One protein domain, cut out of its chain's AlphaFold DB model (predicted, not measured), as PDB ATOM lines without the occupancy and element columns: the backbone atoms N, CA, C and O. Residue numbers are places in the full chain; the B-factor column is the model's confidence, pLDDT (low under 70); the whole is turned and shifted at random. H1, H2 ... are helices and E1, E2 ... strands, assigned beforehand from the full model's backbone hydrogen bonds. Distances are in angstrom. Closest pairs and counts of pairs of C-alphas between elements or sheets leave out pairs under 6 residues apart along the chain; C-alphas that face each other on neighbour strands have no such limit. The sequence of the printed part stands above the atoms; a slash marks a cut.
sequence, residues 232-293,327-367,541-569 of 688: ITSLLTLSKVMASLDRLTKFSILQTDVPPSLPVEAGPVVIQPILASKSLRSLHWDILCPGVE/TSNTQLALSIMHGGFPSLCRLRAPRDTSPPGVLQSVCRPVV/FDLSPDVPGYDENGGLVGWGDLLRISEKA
ATOM      1  N   ILE A 232     -55.674  -9.092 -16.769       92.31
ATOM      2  CA  ILE A 232     -56.297 -10.420 -16.856       92.31
ATOM      3  C   ILE A 232     -56.999 -10.720 -15.532       92.31
ATOM      4  O   ILE A 232     -56.360 -10.781 -14.479       92.31
ATOM      5  N   THR A 233     -58.312 -10.910 -15.592       91.06
ATOM      6  CA  THR A 233     -59.173 -11.014 -14.407       91.06
ATOM      7  C   THR A 233     -59.301 -12.444 -13.883       91.06
ATOM      8  O   THR A 233     -59.436 -12.652 -12.672       91.06
ATOM      9  N   SER A 234     -59.230 -13.441 -14.772       90.94
ATOM     10  CA  SER A 234     -59.514 -14.840 -14.449       90.94
ATOM     11  C   SER A 234     -58.282 -15.737 -14.540       90.94
ATOM     12  O   SER A 234     -57.613 -15.852 -15.567       90.94
ATOM     13  N   LEU A 235     -58.029 -16.495 -13.475       91.38
ATOM     14  CA  LEU A 235     -57.010 -17.544 -13.450       91.38
ATOM     15  C   LEU A 235     -57.334 -18.683 -14.440       91.38
ATOM     16  O   LEU A 235     -56.428 -19.367 -14.922       91.38
ATOM     17  N   LEU A 236     -58.615 -18.864 -14.797       92.31
ATOM     18  CA  LEU A 236     -59.034 -19.845 -15.804       92.31
ATOM     19  C   LEU A 236     -58.648 -19.421 -17.230       92.31
ATOM     20  O   LEU A 236     -58.395 -20.288 -18.066       92.31
ATOM     21  N   THR A 237     -58.513 -18.119 -17.500       95.06
ATOM     22  CA  THR A 237     -57.932 -17.607 -18.753       95.06
ATOM     23  C   THR A 237     -56.488 -18.070 -18.880       95.06
ATOM     24  O   THR A 237     -56.115 -18.680 -19.880       95.06
ATOM     25  N   LEU A 238     -55.682 -17.874 -17.830       95.19
ATOM     26  CA  LEU A 238     -54.284 -18.312 -17.807       95.19
ATOM     27  C   LEU A 238     -54.162 -19.837 -17.941       95.19
ATOM     28  O   LEU A 238     -53.357 -20.309 -18.743       95.19
ATOM     29  N   SER A 239     -55.013 -20.598 -17.243       94.81
ATOM     30  CA  SER A 239     -55.143 -22.052 -17.422       94.81
ATOM     31  C   SER A 239     -55.386 -22.425 -18.890       94.81
ATOM     32  O   SER A 239     -54.622 -23.193 -19.479       94.81
ATOM     33  N   LYS A 240     -56.409 -21.834 -19.518       95.12
ATOM     34  CA  LYS A 240     -56.820 -22.173 -20.884       95.12
ATOM     35  C   LYS A 240     -55.804 -21.731 -21.940       95.12
ATOM     36  O   LYS A 240     -55.623 -22.452 -22.926       95.12
ATOM     37  N   VAL A 241     -55.104 -20.618 -21.732       96.69
ATOM     38  CA  VAL A 241     -53.969 -20.190 -22.564       96.69
ATOM     39  C   VAL A 241     -52.816 -21.196 -22.446       96.69
ATOM     40  O   VAL A 241     -52.399 -21.761 -23.456       96.69
ATOM     41  N   MET A 242     -52.355 -21.502 -21.227       95.81
ATOM     42  CA  MET A 242     -51.249 -22.445 -20.983       95.81
ATOM     43  C   MET A 242     -51.530 -23.864 -21.507       95.81
ATOM     44  O   MET A 242     -50.614 -24.524 -22.006       95.81
ATOM     45  N   ALA A 243     -52.789 -24.307 -21.436       95.12
ATOM     46  CA  ALA A 243     -53.233 -25.620 -21.892       95.12
ATOM     47  C   ALA A 243     -53.494 -25.711 -23.410       95.12
ATOM     48  O   ALA A 243     -53.507 -26.816 -23.947       95.12
ATOM     49  N   SER A 244     -53.713 -24.585 -24.105       96.31
ATOM     50  CA  SER A 244     -53.935 -24.566 -25.567       96.31
ATOM     51  C   SER A 244     -52.652 -24.302 -26.362       96.31
ATOM     52  O   SER A 244     -52.518 -24.776 -27.490       96.31
ATOM     53  N   LEU A 245     -51.687 -23.575 -25.784       96.50
ATOM     54  CA  LEU A 245     -50.417 -23.247 -26.437       96.50
ATOM     55  C   LEU A 245     -49.410 -24.401 -26.334       96.50
ATOM     56  O   LEU A 245     -48.406 -24.344 -25.630       96.50
ATOM     57  N   ASP A 246     -49.678 -25.448 -27.111       94.50
ATOM     58  CA  ASP A 246     -48.958 -26.725 -27.151       94.50
ATOM     59  C   ASP A 246     -47.421 -26.632 -27.245       94.50
ATOM     60  O   ASP A 246     -46.720 -27.552 -26.810       94.50
ATOM     61  N   ARG A 247     -46.879 -25.541 -27.801       96.12
ATOM     62  CA  ARG A 247     -45.440 -25.331 -28.054       96.12
ATOM     63  C   ARG A 247     -44.773 -24.283 -27.150       96.12
ATOM     64  O   ARG A 247     -43.580 -24.049 -27.314       96.12
ATOM     65  N   LEU A 248     -45.503 -23.696 -26.203       96.94
ATOM     66  CA  LEU A 248     -45.033 -22.633 -25.312       96.94
ATOM     67  C   LEU A 248     -43.893 -23.124 -24.399       96.94
ATOM     68  O   LEU A 248     -44.142 -23.902 -23.486       96.94
ATOM     69  N   THR A 249     -42.655 -22.656 -24.597       95.44
ATOM     70  CA  THR A 249     -41.516 -22.978 -23.711       95.44
ATOM     71  C   THR A 249     -41.188 -21.867 -22.713       95.44
ATOM     72  O   THR A 249     -40.702 -22.171 -21.618       95.44
ATOM     73  N   LYS A 250     -41.484 -20.599 -23.036       94.62
ATOM     74  CA  LYS A 250     -41.359 -19.458 -22.114       94.62
ATOM     75  C   LYS A 250     -42.697 -18.739 -21.934       94.62
ATOM     76  O   LYS A 250     -43.278 -18.274 -22.911       94.62
ATOM     77  N   PHE A 251     -43.121 -18.569 -20.687       95.62
ATOM     78  CA  PHE A 251     -44.241 -17.705 -20.316       95.62
ATOM     79  C   PHE A 251     -43.775 -16.659 -19.305       95.62
ATOM     80  O   PHE A 251     -43.048 -16.977 -18.359       95.62
ATOM     81  N   SER A 252     -44.189 -15.414 -19.507       93.88
ATOM     82  CA  SER A 252     -43.932 -14.312 -18.586       93.88
ATOM     83  C   SER A 252     -45.217 -13.536 -18.353       93.88
ATOM     84  O   SER A 252     -45.876 -13.143 -19.313       93.88
ATOM     85  N   ILE A 253     -45.558 -13.317 -17.085       92.75
ATOM     86  CA  ILE A 253     -46.696 -12.495 -16.686       92.75
ATOM     87  C   ILE A 253     -46.276 -11.500 -15.610       92.75
ATOM     88  O   ILE A 253     -45.606 -11.877 -14.646       92.75
ATOM     89  N   LEU A 254     -46.673 -10.243 -15.800       91.94
ATOM     90  CA  LEU A 254     -46.501  -9.156 -14.841       91.94
ATOM     91  C   LEU A 254     -47.845  -8.435 -14.703       91.94
ATOM     92  O   LEU A 254     -48.363  -7.896 -15.682       91.94
ATOM     93  N   GLN A 255     -48.423  -8.452 -13.503       89.00
ATOM     94  CA  GLN A 255     -49.665  -7.746 -13.179       89.00
ATOM     95  C   GLN A 255     -49.549  -7.095 -11.802       89.00
ATOM     96  O   GLN A 255     -49.420  -7.793 -10.796       89.00
ATOM     97  N   THR A 256     -49.634  -5.766 -11.748       83.75
ATOM     98  CA  THR A 256     -49.689  -5.006 -10.488       83.75
ATOM     99  C   THR A 256     -51.108  -4.664 -10.058       83.75
ATOM    100  O   THR A 256     -51.368  -4.551  -8.866       83.75
ATOM    101  N   ASP A 257     -52.020  -4.502 -11.013       79.12
ATOM    102  CA  ASP A 257     -53.194  -3.640 -10.818       79.12
ATOM    103  C   ASP A 257     -54.456  -4.443 -10.480       79.12
ATOM    104  O   ASP A 257     -55.273  -4.028  -9.657       79.12
ATOM    105  N   VAL A 258     -54.582  -5.632 -11.078       80.62
ATOM    106  CA  VAL A 258     -55.656  -6.600 -10.826       80.62
ATOM    107  C   VAL A 258     -55.054  -8.008 -10.726       80.62
ATOM    108  O   VAL A 258     -54.367  -8.431 -11.661       80.62
ATOM    109  N   PRO A 259     -55.294  -8.752  -9.626       81.00
ATOM    110  CA  PRO A 259     -54.857 -10.140  -9.479       81.00
ATOM    111  C   PRO A 259     -55.805 -11.110 -10.216       81.00
ATOM    112  O   PRO A 259     -57.014 -11.070  -9.973       81.00
ATOM    113  N   PRO A 260     -55.305 -12.054 -11.039       85.19
ATOM    114  CA  PRO A 260     -56.140 -13.105 -11.613       85.19
ATOM    115  C   PRO A 260     -56.716 -14.011 -10.520       85.19
ATOM    116  O   PRO A 260     -55.971 -14.648  -9.765       85.19
ATOM    117  N   SER A 261     -58.043 -14.085 -10.458       85.19
ATOM    118  CA  SER A 261     -58.804 -14.820  -9.440       85.19
ATOM    119  C   SER A 261     -59.539 -16.026 -10.037       85.19
ATOM    120  O   SER A 261     -59.701 -16.136 -11.253       85.19
ATOM    121  N   LEU A 262     -59.976 -16.969  -9.200       82.88
ATOM    122  CA  LEU A 262     -60.944 -17.979  -9.636       82.88
ATOM    123  C   LEU A 262     -62.352 -17.360  -9.623       82.88
ATOM    124  O   LEU A 262     -62.680 -16.673  -8.654       82.88
ATOM    125  N   PRO A 263     -63.199 -17.595 -10.647       75.44
ATOM    126  CA  PRO A 263     -64.576 -17.114 -10.630       75.44
ATOM    127  C   PRO A 263     -65.324 -17.628  -9.399       75.44
ATOM    128  O   PRO A 263     -65.291 -18.823  -9.122       75.44
ATOM    129  N   VAL A 264     -66.050 -16.753  -8.702       64.44
ATOM    130  CA  VAL A 264     -66.823 -17.108  -7.491       64.44
ATOM    131  C   VAL A 264     -67.926 -18.144  -7.790       64.44
ATOM    132  O   VAL A 264     -68.351 -18.885  -6.911       64.44
ATOM    133  N   GLU A 265     -68.355 -18.241  -9.051       55.06
ATOM    134  CA  GLU A 265     -69.304 -19.250  -9.544       55.06
ATOM    135  C   GLU A 265     -68.671 -20.638  -9.777       55.06
ATOM    136  O   GLU A 265     -69.390 -21.625  -9.946       55.06
ATOM    137  N   ALA A 266     -67.337 -20.752  -9.759       54.91
ATOM    138  CA  ALA A 266     -66.663 -22.043  -9.709       54.91
ATOM    139  C   ALA A 266     -66.866 -22.641  -8.308       54.91
ATOM    140  O   ALA A 266     -66.151 -22.315  -7.363       54.91
ATOM    141  N   GLY A 267     -67.891 -23.490  -8.182       53.53
ATOM    142  CA  GLY A 267     -68.304 -24.096  -6.916       53.53
ATOM    143  C   GLY A 267     -67.209 -24.919  -6.210       53.53
ATOM    144  O   GLY A 267     -66.128 -25.132  -6.758       53.53
ATOM    145  N   PRO A 268     -67.493 -25.455  -5.005       56.59
ATOM    146  CA  PRO A 268     -66.496 -25.924  -4.027       56.59
ATOM    147  C   PRO A 268     -65.673 -27.176  -4.413       56.59
ATOM    148  O   PRO A 268     -65.039 -27.787  -3.555       56.59
ATOM    149  N   VAL A 269     -65.666 -27.584  -5.685       64.19
ATOM    150  CA  VAL A 269     -64.890 -28.711  -6.220       64.19
ATOM    151  C   VAL A 269     -63.945 -28.205  -7.311       64.19
ATOM    152  O   VAL A 269     -64.187 -28.355  -8.508       64.19
ATOM    153  N   VAL A 270     -62.840 -27.601  -6.880       69.50
ATOM    154  CA  VAL A 270     -61.754 -27.156  -7.759       69.50
ATOM    155  C   VAL A 270     -60.780 -28.316  -7.983       69.50
ATOM    156  O   VAL A 270     -60.064 -28.729  -7.069       69.50
ATOM    157  N   ILE A 271     -60.762 -28.871  -9.196       78.62
ATOM    158  CA  ILE A 271     -59.897 -30.005  -9.555       78.62
ATOM    159  C   ILE A 271     -58.503 -29.488  -9.937       78.62
ATOM    160  O   ILE A 271     -58.366 -28.654 -10.828       78.62
ATOM    161  N   GLN A 272     -57.470 -30.005  -9.271       84.81
ATOM    162  CA  GLN A 272     -56.066 -29.701  -9.565       84.81
ATOM    163  C   GLN A 272     -55.473 -30.679 -10.597       84.81
ATOM    164  O   GLN A 272     -55.868 -31.850 -10.607       84.81
ATOM    165  N   PRO A 273     -54.476 -30.261 -11.403       87.19
ATOM    166  CA  PRO A 273     -53.898 -28.914 -11.472       87.19
ATOM    167  C   PRO A 273     -54.786 -27.937 -12.262       87.19
ATOM    168  O   PRO A 273     -55.263 -28.277 -13.343       87.19
ATOM    169  N   ILE A 274     -54.970 -26.711 -11.757       90.69
ATOM    170  CA  ILE A 274     -55.709 -25.661 -12.488       90.69
ATOM    171  C   ILE A 274     -54.864 -25.125 -13.641       90.69
ATOM    172  O   ILE A 274     -55.319 -25.063 -14.782       90.69
ATOM    173  N   LEU A 275     -53.631 -24.714 -13.348       93.56
ATOM    174  CA  LEU A 275     -52.683 -24.237 -14.346       93.56
ATOM    175  C   LEU A 275     -51.856 -25.427 -14.836       93.56
ATOM    176  O   LEU A 275     -51.196 -26.098 -14.045       93.56
ATOM    177  N   ALA A 276     -51.877 -25.696 -16.138       94.31
ATOM    178  CA  ALA A 276     -51.119 -26.802 -16.703       94.31
ATOM    179  C   ALA A 276     -50.522 -26.436 -18.063       94.31
ATOM    180  O   ALA A 276     -51.185 -25.838 -18.908       94.31
ATOM    181  N   SER A 277     -49.277 -26.849 -18.291       96.19
ATOM    182  CA  SER A 277     -48.645 -26.824 -19.607       96.19
ATOM    183  C   SER A 277     -47.622 -27.946 -19.725       96.19
ATOM    184  O   SER A 277     -46.690 -28.063 -18.927       96.19
ATOM    185  N   LYS A 278     -47.777 -28.768 -20.766       94.06
ATOM    186  CA  LYS A 278     -46.908 -29.924 -21.032       94.06
ATOM    187  C   LYS A 278     -45.513 -29.543 -21.542       94.06
ATOM    188  O   LYS A 278     -44.604 -30.366 -21.478       94.06
ATOM    189  N   SER A 279     -45.352 -28.326 -22.061       95.62
ATOM    190  CA  SER A 279     -44.173 -27.858 -22.801       95.62
ATOM    191  C   SER A 279     -43.448 -26.673 -22.156       95.62
ATOM    192  O   SER A 279     -42.278 -26.457 -22.481       95.62
ATOM    193  N   LEU A 280     -44.083 -25.960 -21.218       95.06
ATOM    194  CA  LEU A 280     -43.489 -24.817 -20.523       95.06
ATOM    195  C   LEU A 280     -42.210 -25.216 -19.780       95.06
ATOM    196  O   LEU A 280     -42.230 -26.152 -18.988       95.06
ATOM    197  N   ARG A 281     -41.110 -24.489 -20.023       92.69
ATOM    198  CA  ARG A 281     -39.777 -24.725 -19.432       92.69
ATOM    199  C   ARG A 281     -39.320 -23.615 -18.496       92.69
ATOM    200  O   ARG A 281     -38.588 -23.885 -17.546       92.69
ATOM    201  N   SER A 282     -39.737 -22.382 -18.771       91.75
ATOM    202  CA  SER A 282     -39.400 -21.192 -17.992       91.75
ATOM    203  C   SER A 282     -40.663 -20.388 -17.715       91.75
ATOM    204  O   SER A 282     -41.303 -19.909 -18.652       91.75
ATOM    205  N   LEU A 283     -40.983 -20.218 -16.434       92.62
ATOM    206  CA  LEU A 283     -42.099 -19.411 -15.955       92.62
ATOM    207  C   LEU A 283     -41.561 -18.194 -15.197       92.62
ATOM    208  O   LEU A 283     -40.838 -18.340 -14.212       92.62
ATOM    209  N   HIS A 284     -41.926 -16.999 -15.652       91.75
ATOM    210  CA  HIS A 284     -41.806 -15.769 -14.876       91.75
ATOM    211  C   HIS A 284     -43.210 -15.367 -14.421       91.75
ATOM    212  O   HIS A 284     -44.102 -15.178 -15.249       91.75
ATOM    213  N   TRP A 285     -43.396 -15.283 -13.107       91.06
ATOM    214  CA  TRP A 285     -44.662 -15.010 -12.444       91.06
ATOM    215  C   TRP A 285     -44.515 -13.829 -11.477       91.06
ATOM    216  O   TRP A 285     -44.108 -14.013 -10.330       91.06
ATOM    217  N   ASP A 286     -44.819 -12.615 -11.940       89.62
ATOM    218  CA  ASP A 286     -44.824 -11.406 -11.107       89.62
ATOM    219  C   ASP A 286     -46.239 -10.824 -10.980       89.62
ATOM    220  O   ASP A 286     -46.599  -9.819 -11.590       89.62
ATOM    221  N   ILE A 287     -47.072 -11.505 -10.194       88.00
ATOM    222  CA  ILE A 287     -48.432 -11.061  -9.882       88.00
ATOM    223  C   ILE A 287     -48.434 -10.450  -8.484       88.00
ATOM    224  O   ILE A 287     -48.108 -11.122  -7.504       88.00
ATOM    225  N   LEU A 288     -48.839  -9.185  -8.372       81.19
ATOM    226  CA  LEU A 288     -49.171  -8.601  -7.082       81.19
ATOM    227  C   LEU A 288     -50.498  -9.203  -6.608       81.19
ATOM    228  O   LEU A 288     -51.565  -8.850  -7.099       81.19
ATOM    229  N   CYS A 289     -50.439 -10.112  -5.638       68.69
ATOM    230  CA  CYS A 289     -51.615 -10.498  -4.866       68.69
ATOM    231  C   CYS A 289     -51.827  -9.448  -3.754       68.69
ATOM    232  O   CYS A 289     -51.064  -9.469  -2.783       68.69
ATOM    233  N   PRO A 290     -52.821  -8.537  -3.852       59.53
ATOM    234  CA  PRO A 290     -53.117  -7.580  -2.793       59.53
ATOM    235  C   PRO A 290     -53.606  -8.345  -1.562       59.53
ATOM    236  O   PRO A 290     -54.703  -8.901  -1.548       59.53
ATOM    237  N   GLY A 291     -52.766  -8.411  -0.534       50.66
ATOM    238  CA  GLY A 291     -53.054  -9.153   0.684       50.66
ATOM    239  C   GLY A 291     -52.511  -8.437   1.909       50.66
ATOM    240  O   GLY A 291     -51.380  -7.960   1.915       50.66
ATOM    241  N   VAL A 292     -53.329  -8.418   2.957       44.75
ATOM    242  CA  VAL A 292     -53.003  -7.989   4.324       44.75
ATOM    243  C   VAL A 292     -52.747  -6.486   4.527       44.75
ATOM    244  O   VAL A 292     -53.293  -5.958   5.488       44.75
ATOM    245  N   GLU A 293     -52.048  -5.744   3.659       40.03
ATOM    246  CA  GLU A 293     -51.829  -4.291   3.888       40.03
ATOM    247  C   GLU A 293     -53.143  -3.488   3.955       40.03
ATOM    248  O   GLU A 293     -53.316  -2.650   4.840       40.03
ATOM    249  N   THR A 327     -55.294 -17.248  -3.584       82.62
ATOM    250  CA  THR A 327     -54.418 -16.304  -4.292       82.62
ATOM    251  C   THR A 327     -53.766 -16.982  -5.489       82.62
ATOM    252  O   THR A 327     -53.482 -18.185  -5.465       82.62
ATOM    253  N   SER A 328     -53.473 -16.202  -6.527       87.69
ATOM    254  CA  SER A 328     -52.852 -16.677  -7.766       87.69
ATOM    255  C   SER A 328     -51.568 -17.478  -7.473       87.69
ATOM    256  O   SER A 328     -51.338 -18.525  -8.080       87.69
ATOM    257  N   ASN A 329     -50.791 -17.059  -6.464       89.25
ATOM    258  CA  ASN A 329     -49.599 -17.765  -5.986       89.25
ATOM    259  C   ASN A 329     -49.919 -19.122  -5.335       89.25
ATOM    260  O   ASN A 329     -49.257 -20.111  -5.653       89.25
ATOM    261  N   THR A 330     -50.944 -19.223  -4.473       87.38
ATOM    262  CA  THR A 330     -51.351 -20.530  -3.911       87.38
ATOM    263  C   THR A 330     -51.811 -21.507  -4.989       87.38
ATOM    264  O   THR A 330     -51.497 -22.693  -4.920       87.38
ATOM    265  N   GLN A 331     -52.512 -21.020  -6.014       89.31
ATOM    266  CA  GLN A 331     -53.073 -21.879  -7.050       89.31
ATOM    267  C   GLN A 331     -52.025 -22.328  -8.071       89.31
ATOM    268  O   GLN A 331     -52.073 -23.472  -8.529       89.31
ATOM    269  N   LEU A 332     -51.013 -21.500  -8.351       91.38
ATOM    270  CA  LEU A 332     -49.812 -21.945  -9.054       91.38
ATOM    271  C   LEU A 332     -49.023 -22.974  -8.222       91.38
ATOM    272  O   LEU A 332     -48.638 -24.009  -8.763       91.38
ATOM    273  N   ALA A 333     -48.844 -22.755  -6.914       89.50
ATOM    274  CA  ALA A 333     -48.165 -23.705  -6.028       89.50
ATOM    275  C   ALA A 333     -48.868 -25.079  -5.988       89.50
ATOM    276  O   ALA A 333     -48.218 -26.111  -6.166       89.50
ATOM    277  N   LEU A 334     -50.198 -25.104  -5.842       89.31
ATOM    278  CA  LEU A 334     -51.000 -26.331  -5.917       89.31
ATOM    279  C   LEU A 334     -50.892 -26.995  -7.295       89.31
ATOM    280  O   LEU A 334     -50.624 -28.193  -7.380       89.31
ATOM    281  N   SER A 335     -51.017 -26.226  -8.377       91.62
ATOM    282  CA  SER A 335     -50.899 -26.749  -9.745       91.62
ATOM    283  C   SER A 335     -49.528 -27.389 -10.016       91.62
ATOM    284  O   SER A 335     -49.435 -28.424 -10.677       91.62
ATOM    285  N   ILE A 336     -48.464 -26.817  -9.446       90.00
ATOM    286  CA  ILE A 336     -47.108 -27.378  -9.445       90.00
ATOM    287  C   ILE A 336     -47.047 -28.692  -8.647       90.00
ATOM    288  O   ILE A 336     -46.548 -29.691  -9.168       90.00
ATOM    289  N   MET A 337     -47.580 -28.729  -7.420       87.38
ATOM    290  CA  MET A 337     -47.604 -29.941  -6.580       87.38
ATOM    291  C   MET A 337     -48.399 -31.091  -7.211       87.38
ATOM    292  O   MET A 337     -48.025 -32.252  -7.060       87.38
ATOM    293  N   HIS A 338     -49.468 -30.773  -7.944       89.00
ATOM    294  CA  HIS A 338     -50.291 -31.734  -8.678       89.00
ATOM    295  C   HIS A 338     -49.761 -32.061 -10.088       89.00
ATOM    296  O   HIS A 338     -50.435 -32.747 -10.855       89.00
ATOM    297  N   GLY A 339     -48.541 -31.629 -10.431       87.44
ATOM    298  CA  GLY A 339     -47.836 -32.069 -11.639       87.44
ATOM    299  C   GLY A 339     -48.294 -31.416 -12.947       87.44
ATOM    300  O   GLY A 339     -48.003 -31.953 -14.013       87.44
ATOM    301  N   GLY A 340     -48.964 -30.257 -12.901       90.62
ATOM    302  CA  GLY A 340     -49.438 -29.540 -14.095       90.62
ATOM    303  C   GLY A 340     -48.334 -29.060 -15.048       90.62
ATOM    304  O   GLY A 340     -48.609 -28.758 -16.208       90.62
ATOM    305  N   PHE A 341     -47.080 -29.029 -14.589       92.62
ATOM    306  CA  PHE A 341     -45.933 -28.487 -15.320       92.62
ATOM    307  C   PHE A 341     -44.769 -29.495 -15.452       92.62
ATOM    308  O   PHE A 341     -43.690 -29.265 -14.907       92.62
ATOM    309  N   PRO A 342     -44.942 -30.619 -16.177       90.25
ATOM    310  CA  PRO A 342     -43.945 -31.695 -16.248       90.25
ATOM    311  C   PRO A 342     -42.640 -31.329 -16.981       90.25
ATOM    312  O   PRO A 342     -41.648 -32.034 -16.825       90.25
ATOM    313  N   SER A 343     -42.630 -30.253 -17.778       90.69
ATOM    314  CA  SER A 343     -41.444 -29.770 -18.517       90.69
ATOM    315  C   SER A 343     -40.773 -28.540 -17.890       90.69
ATOM    316  O   SER A 343     -39.773 -28.063 -18.435       90.69
ATOM    317  N   LEU A 344     -41.321 -28.007 -16.792       89.44
ATOM    318  CA  LEU A 344     -40.869 -26.756 -16.185       89.44
ATOM    319  C   LEU A 344     -39.551 -26.990 -15.446       89.44
ATOM    320  O   LEU A 344     -39.445 -27.899 -14.630       89.44
ATOM    321  N   CYS A 345     -38.548 -26.167 -15.746       87.06
ATOM    322  CA  CYS A 345     -37.210 -26.264 -15.160       87.06
ATOM    323  C   CYS A 345     -36.799 -24.983 -14.430       87.06
ATOM    324  O   CYS A 345     -35.946 -25.048 -13.557       87.06
ATOM    325  N   ARG A 346     -37.385 -23.824 -14.763       86.94
ATOM    326  CA  ARG A 346     -37.047 -22.523 -14.161       86.94
ATOM    327  C   ARG A 346     -38.291 -21.761 -13.727       86.94
ATOM    328  O   ARG A 346     -39.193 -21.559 -14.541       86.94
ATOM    329  N   LEU A 347     -38.285 -21.271 -12.489       88.38
ATOM    330  CA  LEU A 347     -39.324 -20.402 -11.937       88.38
ATOM    331  C   LEU A 347     -38.695 -19.117 -11.376       88.38
ATOM    332  O   LEU A 347     -37.855 -19.177 -10.479       88.38
ATOM    333  N   ARG A 348     -39.124 -17.955 -11.886       86.56
ATOM    334  CA  ARG A 348     -38.836 -16.627 -11.316       86.56
ATOM    335  C   ARG A 348     -40.134 -16.049 -10.761       86.56
ATOM    336  O   ARG A 348     -41.077 -15.851 -11.523       86.56
ATOM    337  N   ALA A 349     -40.174 -15.781  -9.459       88.00
ATOM    338  CA  ALA A 349     -41.337 -15.214  -8.778       88.00
ATOM    339  C   ALA A 349     -40.898 -14.124  -7.779       88.00
ATOM    340  O   ALA A 349     -40.601 -14.447  -6.627       88.00
ATOM    341  N   PRO A 350     -40.799 -12.846  -8.201       83.06
ATOM    342  CA  PRO A 350     -40.351 -11.751  -7.332       83.06
ATOM    343  C   PRO A 350     -41.328 -11.490  -6.184       83.06
ATOM    344  O   PRO A 350     -40.928 -11.405  -5.024       83.06
ATOM    345  N   ARG A 351     -42.629 -11.433  -6.500       79.44
ATOM    346  CA  ARG A 351     -43.731 -11.229  -5.547       79.44
ATOM    347  C   ARG A 351     -44.289 -12.538  -4.976       79.44
ATOM    348  O   ARG A 351     -45.499 -12.703  -4.828       79.44
ATOM    349  N   ASP A 352     -43.415 -13.461  -4.574       82.69
ATOM    350  CA  ASP A 352     -43.789 -14.611  -3.727       82.69
ATOM    351  C   ASP A 352     -43.986 -14.174  -2.256       82.69
ATOM    352  O   ASP A 352     -43.342 -14.669  -1.331       82.69
ATOM    353  N   THR A 353     -44.829 -13.156  -2.049       74.62
ATOM    354  CA  THR A 353     -45.009 -12.433  -0.778       74.62
ATOM    355  C   THR A 353     -46.356 -12.697  -0.104       74.62
ATOM    356  O   THR A 353     -46.467 -12.480   1.099       74.62
ATOM    357  N   SER A 354     -47.366 -13.184  -0.837       71.25
ATOM    358  CA  SER A 354     -48.723 -13.393  -0.312       71.25
ATOM    359  C   SER A 354     -49.399 -14.673  -0.851       71.25
ATOM    360  O   SER A 354     -49.847 -14.704  -2.006       71.25
ATOM    361  N   PRO A 355     -49.504 -15.745  -0.037       76.44
ATOM    362  CA  PRO A 355     -48.767 -15.963   1.214       76.44
ATOM    363  C   PRO A 355     -47.247 -16.076   0.962       76.44
ATOM    364  O   PRO A 355     -46.839 -16.548  -0.101       76.44
ATOM    365  N   PRO A 356     -46.391 -15.634   1.902       76.75
ATOM    366  CA  PRO A 356     -44.965 -15.456   1.642       76.75
ATOM    367  C   PRO A 356     -44.214 -16.782   1.505       76.75
ATOM    368  O   PRO A 356     -44.301 -17.662   2.362       76.75
ATOM    369  N   GLY A 357     -43.418 -16.898   0.442       78.19
ATOM    370  CA  GLY A 357     -42.589 -18.066   0.163       78.19
ATOM    371  C   GLY A 357     -43.361 -19.294  -0.326       78.19
ATOM    372  O   GLY A 357     -42.817 -20.397  -0.252       78.19
ATOM    373  N   VAL A 358     -44.618 -19.164  -0.773       86.56
ATOM    374  CA  VAL A 358     -45.448 -20.321  -1.147       86.56
ATOM    375  C   VAL A 358     -44.956 -20.988  -2.432       86.56
ATOM    376  O   VAL A 358     -44.851 -22.217  -2.473       86.56
ATOM    377  N   LEU A 359     -44.537 -20.212  -3.434       86.56
ATOM    378  CA  LEU A 359     -43.909 -20.730  -4.655       86.56
ATOM    379  C   LEU A 359     -42.492 -21.249  -4.365       86.56
ATOM    380  O   LEU A 359     -42.086 -22.296  -4.877       86.56
ATOM    381  N   GLN A 360     -41.767 -20.592  -3.457       83.00
ATOM    382  CA  GLN A 360     -40.484 -21.073  -2.952       83.00
ATOM    383  C   GLN A 360     -40.626 -22.411  -2.196       83.00
ATOM    384  O   GLN A 360     -39.688 -23.205  -2.187       83.00
ATOM    385  N   SER A 361     -41.779 -22.676  -1.565       81.50
ATOM    386  CA  SER A 361     -42.014 -23.872  -0.740       81.50
ATOM    387  C   SER A 361     -42.248 -25.155  -1.542       81.50
ATOM    388  O   SER A 361     -41.965 -26.242  -1.033       81.50
ATOM    389  N   VAL A 362     -42.750 -25.049  -2.779       81.62
ATOM    390  CA  VAL A 362     -43.016 -26.206  -3.656       81.62
ATOM    391  C   VAL A 362     -41.791 -26.626  -4.468       81.62
ATOM    392  O   VAL A 362     -41.679 -27.788  -4.861       81.62
ATOM    393  N   CYS A 363     -40.836 -25.715  -4.646       76.12
ATOM    394  CA  CYS A 363     -39.532 -26.005  -5.227       76.12
ATOM    395  C   CYS A 363     -38.639 -26.766  -4.233       76.12
ATOM    396  O   CYS A 363     -38.746 -26.604  -3.014       76.12
ATOM    397  N   ARG A 364     -37.704 -27.577  -4.740       64.75
ATOM    398  CA  ARG A 364     -36.562 -28.033  -3.931       64.75
ATOM    399  C   ARG A 364     -35.508 -26.919  -3.859       64.75
ATOM    400  O   ARG A 364     -35.331 -26.207  -4.846       64.75
ATOM    401  N   PRO A 365     -34.782 -26.757  -2.737       54.62
ATOM    402  CA  PRO A 365     -33.554 -25.973  -2.758       54.62
ATOM    403  C   PRO A 365     -32.562 -26.641  -3.717       54.62
ATOM    404  O   PRO A 365     -32.431 -27.867  -3.708       54.62
ATOM    405  N   VAL A 366     -31.857 -25.844  -4.523       48.19
ATOM    406  CA  VAL A 366     -30.747 -26.345  -5.343       48.19
ATOM    407  C   VAL A 366     -29.669 -26.867  -4.397       48.19
ATOM    408  O   VAL A 366     -29.036 -26.091  -3.680       48.19
ATOM    409  N   VAL A 367     -29.481 -28.185  -4.380       45.12
ATOM    410  CA  VAL A 367     -28.289 -28.799  -3.800       45.12
ATOM    411  C   VAL A 367     -27.190 -28.632  -4.839       45.12
ATOM    412  O   VAL A 367     -27.197 -29.298  -5.869       45.12
ATOM    413  N   PHE A 541     -36.933 -27.588  -9.823       69.81
ATOM    414  CA  PHE A 541     -36.947 -26.267 -10.447       69.81
ATOM    415  C   PHE A 541     -35.761 -25.434  -9.972       69.81
ATOM    416  O   PHE A 541     -35.547 -25.278  -8.768       69.81
ATOM    417  N   ASP A 542     -35.068 -24.817 -10.921       64.81
ATOM    418  CA  ASP A 542     -34.148 -23.722 -10.668       64.81
ATOM    419  C   ASP A 542     -34.961 -22.477 -10.290       64.81
ATOM    420  O   ASP A 542     -35.532 -21.788 -11.146       64.81
ATOM    421  N   LEU A 543     -35.007 -22.177  -8.991       63.50
ATOM    422  CA  LEU A 543     -35.395 -20.857  -8.506       63.50
ATOM    423  C   LEU A 543     -34.269 -19.871  -8.825       63.50
ATOM    424  O   LEU A 543     -33.283 -19.786  -8.093       63.50
ATOM    425  N   SER A 544     -34.418 -19.115  -9.911       61.25
ATOM    426  CA  SER A 544     -33.524 -17.993 -10.202       61.25
ATOM    427  C   SER A 544     -33.757 -16.889  -9.162       61.25
ATOM    428  O   SER A 544     -34.877 -16.366  -9.110       61.25
ATOM    429  N   PRO A 545     -32.761 -16.524  -8.331       52.19
ATOM    430  CA  PRO A 545     -32.920 -15.437  -7.376       52.19
ATOM    431  C   PRO A 545     -33.081 -14.112  -8.125       52.19
ATOM    432  O   PRO A 545     -32.434 -13.896  -9.149       52.19
ATOM    433  N   ASP A 546     -33.914 -13.215  -7.601       53.75
ATOM    434  CA  ASP A 546     -34.016 -11.868  -8.156       53.75
ATOM    435  C   ASP A 546     -32.787 -11.042  -7.746       53.75
ATOM    436  O   ASP A 546     -32.689 -10.546  -6.619       53.75
ATOM    437  N   VAL A 547     -31.807 -10.980  -8.647       50.78
ATOM    438  CA  VAL A 547     -30.552 -10.246  -8.477       50.78
ATOM    439  C   VAL A 547     -30.423  -9.261  -9.641       50.78
ATOM    440  O   VAL A 547     -30.229  -9.702 -10.779       50.78
ATOM    441  N   PRO A 548     -30.494  -7.940  -9.386       40.81
ATOM    442  CA  PRO A 548     -30.302  -6.926 -10.417       40.81
ATOM    443  C   PRO A 548     -28.995  -7.145 -11.191       40.81
ATOM    444  O   PRO A 548     -27.917  -7.210 -10.599       40.81
ATOM    445  N   GLY A 549     -29.102  -7.281 -12.515       42.72
ATOM    446  CA  GLY A 549     -27.968  -7.524 -13.412       42.72
ATOM    447  C   GLY A 549     -27.595  -8.994 -13.654       42.72
ATOM    448  O   GLY A 549     -26.631  -9.236 -14.378       42.72
ATOM    449  N   TYR A 550     -28.324  -9.981 -13.112       41.00
ATOM    450  CA  TYR A 550     -28.133 -11.393 -13.501       41.00
ATOM    451  C   TYR A 550     -28.704 -11.693 -14.899       41.00
ATOM    452  O   TYR A 550     -28.176 -12.519 -15.644       41.00
ATOM    453  N   ASP A 551     -29.749 -10.961 -15.281       45.81
ATOM    454  CA  ASP A 551     -30.224 -10.784 -16.646       45.81
ATOM    455  C   ASP A 551     -30.603  -9.307 -16.876       45.81
ATOM    456  O   ASP A 551     -31.119  -8.627 -15.991       45.81
ATOM    457  N   GLU A 552     -30.318  -8.786 -18.075       39.78
ATOM    458  CA  GLU A 552     -30.400  -7.343 -18.393       39.78
ATOM    459  C   GLU A 552     -31.830  -6.767 -18.360       39.78
ATOM    460  O   GLU A 552     -32.001  -5.570 -18.519       39.78
ATOM    461  N   ASN A 553     -32.855  -7.615 -18.209       50.88
ATOM    462  CA  ASN A 553     -34.277  -7.249 -18.283       50.88
ATOM    463  C   ASN A 553     -35.090  -7.940 -17.158       50.88
ATOM    464  O   ASN A 553     -36.259  -8.280 -17.353       50.88
ATOM    465  N   GLY A 554     -34.453  -8.277 -16.025       52.19
ATOM    466  CA  GLY A 554     -35.112  -8.910 -14.871       52.19
ATOM    467  C   GLY A 554     -35.876 -10.195 -15.216       52.19
ATOM    468  O   GLY A 554     -37.015 -10.380 -14.802       52.19
ATOM    469  N   GLY A 555     -35.309 -11.062 -16.050       51.38
ATOM    470  CA  GLY A 555     -35.906 -12.333 -16.466       51.38
ATOM    471  C   GLY A 555     -37.210 -12.234 -17.270       51.38
ATOM    472  O   GLY A 555     -37.848 -13.261 -17.511       51.38
ATOM    473  N   LEU A 556     -37.653 -11.037 -17.670       57.25
ATOM    474  CA  LEU A 556     -38.713 -10.863 -18.669       57.25
ATOM    475  C   LEU A 556     -38.192 -11.253 -20.061       57.25
ATOM    476  O   LEU A 556     -36.984 -11.271 -20.313       57.25
ATOM    477  N   VAL A 557     -39.101 -11.508 -21.010       53.19
ATOM    478  CA  VAL A 557     -38.741 -11.532 -22.440       53.19
ATOM    479  C   VAL A 557     -38.539 -10.083 -22.898       53.19
ATOM    480  O   VAL A 557     -39.437  -9.421 -23.423       53.19
ATOM    481  N   GLY A 558     -37.350  -9.580 -22.586       52.31
ATOM    482  CA  GLY A 558     -36.962  -8.191 -22.757       52.31
ATOM    483  C   GLY A 558     -36.704  -7.775 -24.201       52.31
ATOM    484  O   GLY A 558     -36.622  -8.596 -25.123       52.31
ATOM    485  N   TRP A 559     -36.528  -6.471 -24.391       53.38
ATOM    486  CA  TRP A 559     -36.325  -5.857 -25.702       53.38
ATOM    487  C   TRP A 559     -35.090  -6.418 -26.417       53.38
ATOM    488  O   TRP A 559     -35.147  -6.740 -27.608       53.38
ATOM    489  N   GLY A 560     -34.000  -6.640 -25.674       50.03
ATOM    490  CA  GLY A 560     -32.770  -7.249 -26.189       50.03
ATOM    491  C   GLY A 560     -32.940  -8.689 -26.695       50.03
ATOM    492  O   GLY A 560     -32.275  -9.066 -27.661       50.03
ATOM    493  N   ASP A 561     -33.859  -9.465 -26.111       53.00
ATOM    494  CA  ASP A 561     -34.147 -10.857 -26.494       53.00
ATOM    495  C   ASP A 561     -35.005 -10.925 -27.773       53.00
ATOM    496  O   ASP A 561     -34.715 -11.712 -28.680       53.00
ATOM    497  N   LEU A 562     -36.026 -10.067 -27.894       53.56
ATOM    498  CA  LEU A 562     -36.868  -9.962 -29.098       53.56
ATOM    499  C   LEU A 562     -36.081  -9.411 -30.300       53.56
ATOM    500  O   LEU A 562     -36.245  -9.871 -31.436       53.56
ATOM    501  N   LEU A 563     -35.183  -8.457 -30.044       55.06
ATOM    502  CA  LEU A 563     -34.292  -7.853 -31.035       55.06
ATOM    503  C   LEU A 563     -32.963  -8.623 -31.212       55.06
ATOM    504  O   LEU A 563     -32.103  -8.169 -31.964       55.06
ATOM    505  N   ARG A 564     -32.774  -9.802 -30.592       50.09
ATOM    506  CA  ARG A 564     -31.533 -10.623 -30.657       50.09
ATOM    507  C   ARG A 564     -30.224  -9.831 -30.439       50.09
ATOM    508  O   ARG A 564     -29.177 -10.166 -31.001       50.09
ATOM    509  N   ILE A 565     -30.268  -8.761 -29.650       44.69
ATOM    510  CA  ILE A 565     -29.120  -7.871 -29.417       44.69
ATOM    511  C   ILE A 565     -28.065  -8.604 -28.572       44.69
ATOM    512  O   ILE A 565     -26.879  -8.576 -28.907       44.69
ATOM    513  N   SER A 566     -28.514  -9.346 -27.556       36.50
ATOM    514  CA  SER A 566     -27.694 -10.166 -26.653       36.50
ATOM    515  C   SER A 566     -26.905 -11.267 -27.386       36.50
ATOM    516  O   SER A 566     -25.703 -11.438 -27.172       36.50
ATOM    517  N   GLU A 567     -27.552 -11.974 -28.315       36.06
ATOM    518  CA  GLU A 567     -26.958 -13.062 -29.111       36.06
ATOM    519  C   GLU A 567     -25.817 -12.554 -30.017       36.06
ATOM    520  O   GLU A 567     -24.741 -13.155 -30.088       36.06
ATOM    521  N   LYS A 568     -26.006 -11.386 -30.650       35.62
ATOM    522  CA  LYS A 568     -25.000 -10.754 -31.525       35.62
ATOM    523  C   LYS A 568     -23.858 -10.093 -30.738       35.62
ATOM    524  O   LYS A 568     -22.755  -9.982 -31.271       35.62
ATOM    525  N   ALA A 569     -24.099  -9.686 -29.489       31.25
ATOM    526  CA  ALA A 569     -23.061  -9.209 -28.574       31.25
ATOM    527  C   ALA A 569     -22.150 -10.359 -28.111       31.25
ATOM    528  O   ALA A 569     -20.931 -10.254 -28.251       31.25
TER     529      ALA A 569
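AT A GLANCE: This is residues 232 to 293, 327 to 367 and 541 to 569 of the 688 residues of an uncharacterized protein of Capronia coronata CBS 617.96 (UniProt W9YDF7). With little regular structure, loops surround a parallel sheet, E1 E2 E3; H2 and H3 pack together at one side, and a tail holds H4 and H5. The 132 printed residues, under half in named elements, have H1 E1 E2 H2 E3 H3 H4 H5, mixed in class. The whole is compact, radius of gyration of the C-alphas 15.1 A, spanning 53 by 37 by 34 A.

HOW THE PARTS SIT: E2, residues 282 to 287, is parallel to E1, residues 250 to 255, and E3, residues 346 to 348; N 251 and O 282 are 3.0 A apart, N 283 and O 346 2.9 A. H2, residues 328 to 337, touches H3, residues 358 to 362, with C-alphas 333 and 359 closest, 5.4 A. H3 has 0 of 1 O i to N i+4 and 1 of 2 O i to N i+3 pairs within hydrogen-bond range.

IN THESE COORDINATES: H1, residues 235 to 244, 14.3 A long, begins at (-57.010, -17.544, -13.450). H5, residues 565 to 569, ends at (-23.061, -9.209, -28.574).

THE WHOLE: The cuts leave 14.8 A between C-alphas 293 and 327, and 11.2 A between 367 and 541. In the printed part 45 residues have pLDDT under 70, among them residues 541 to 569.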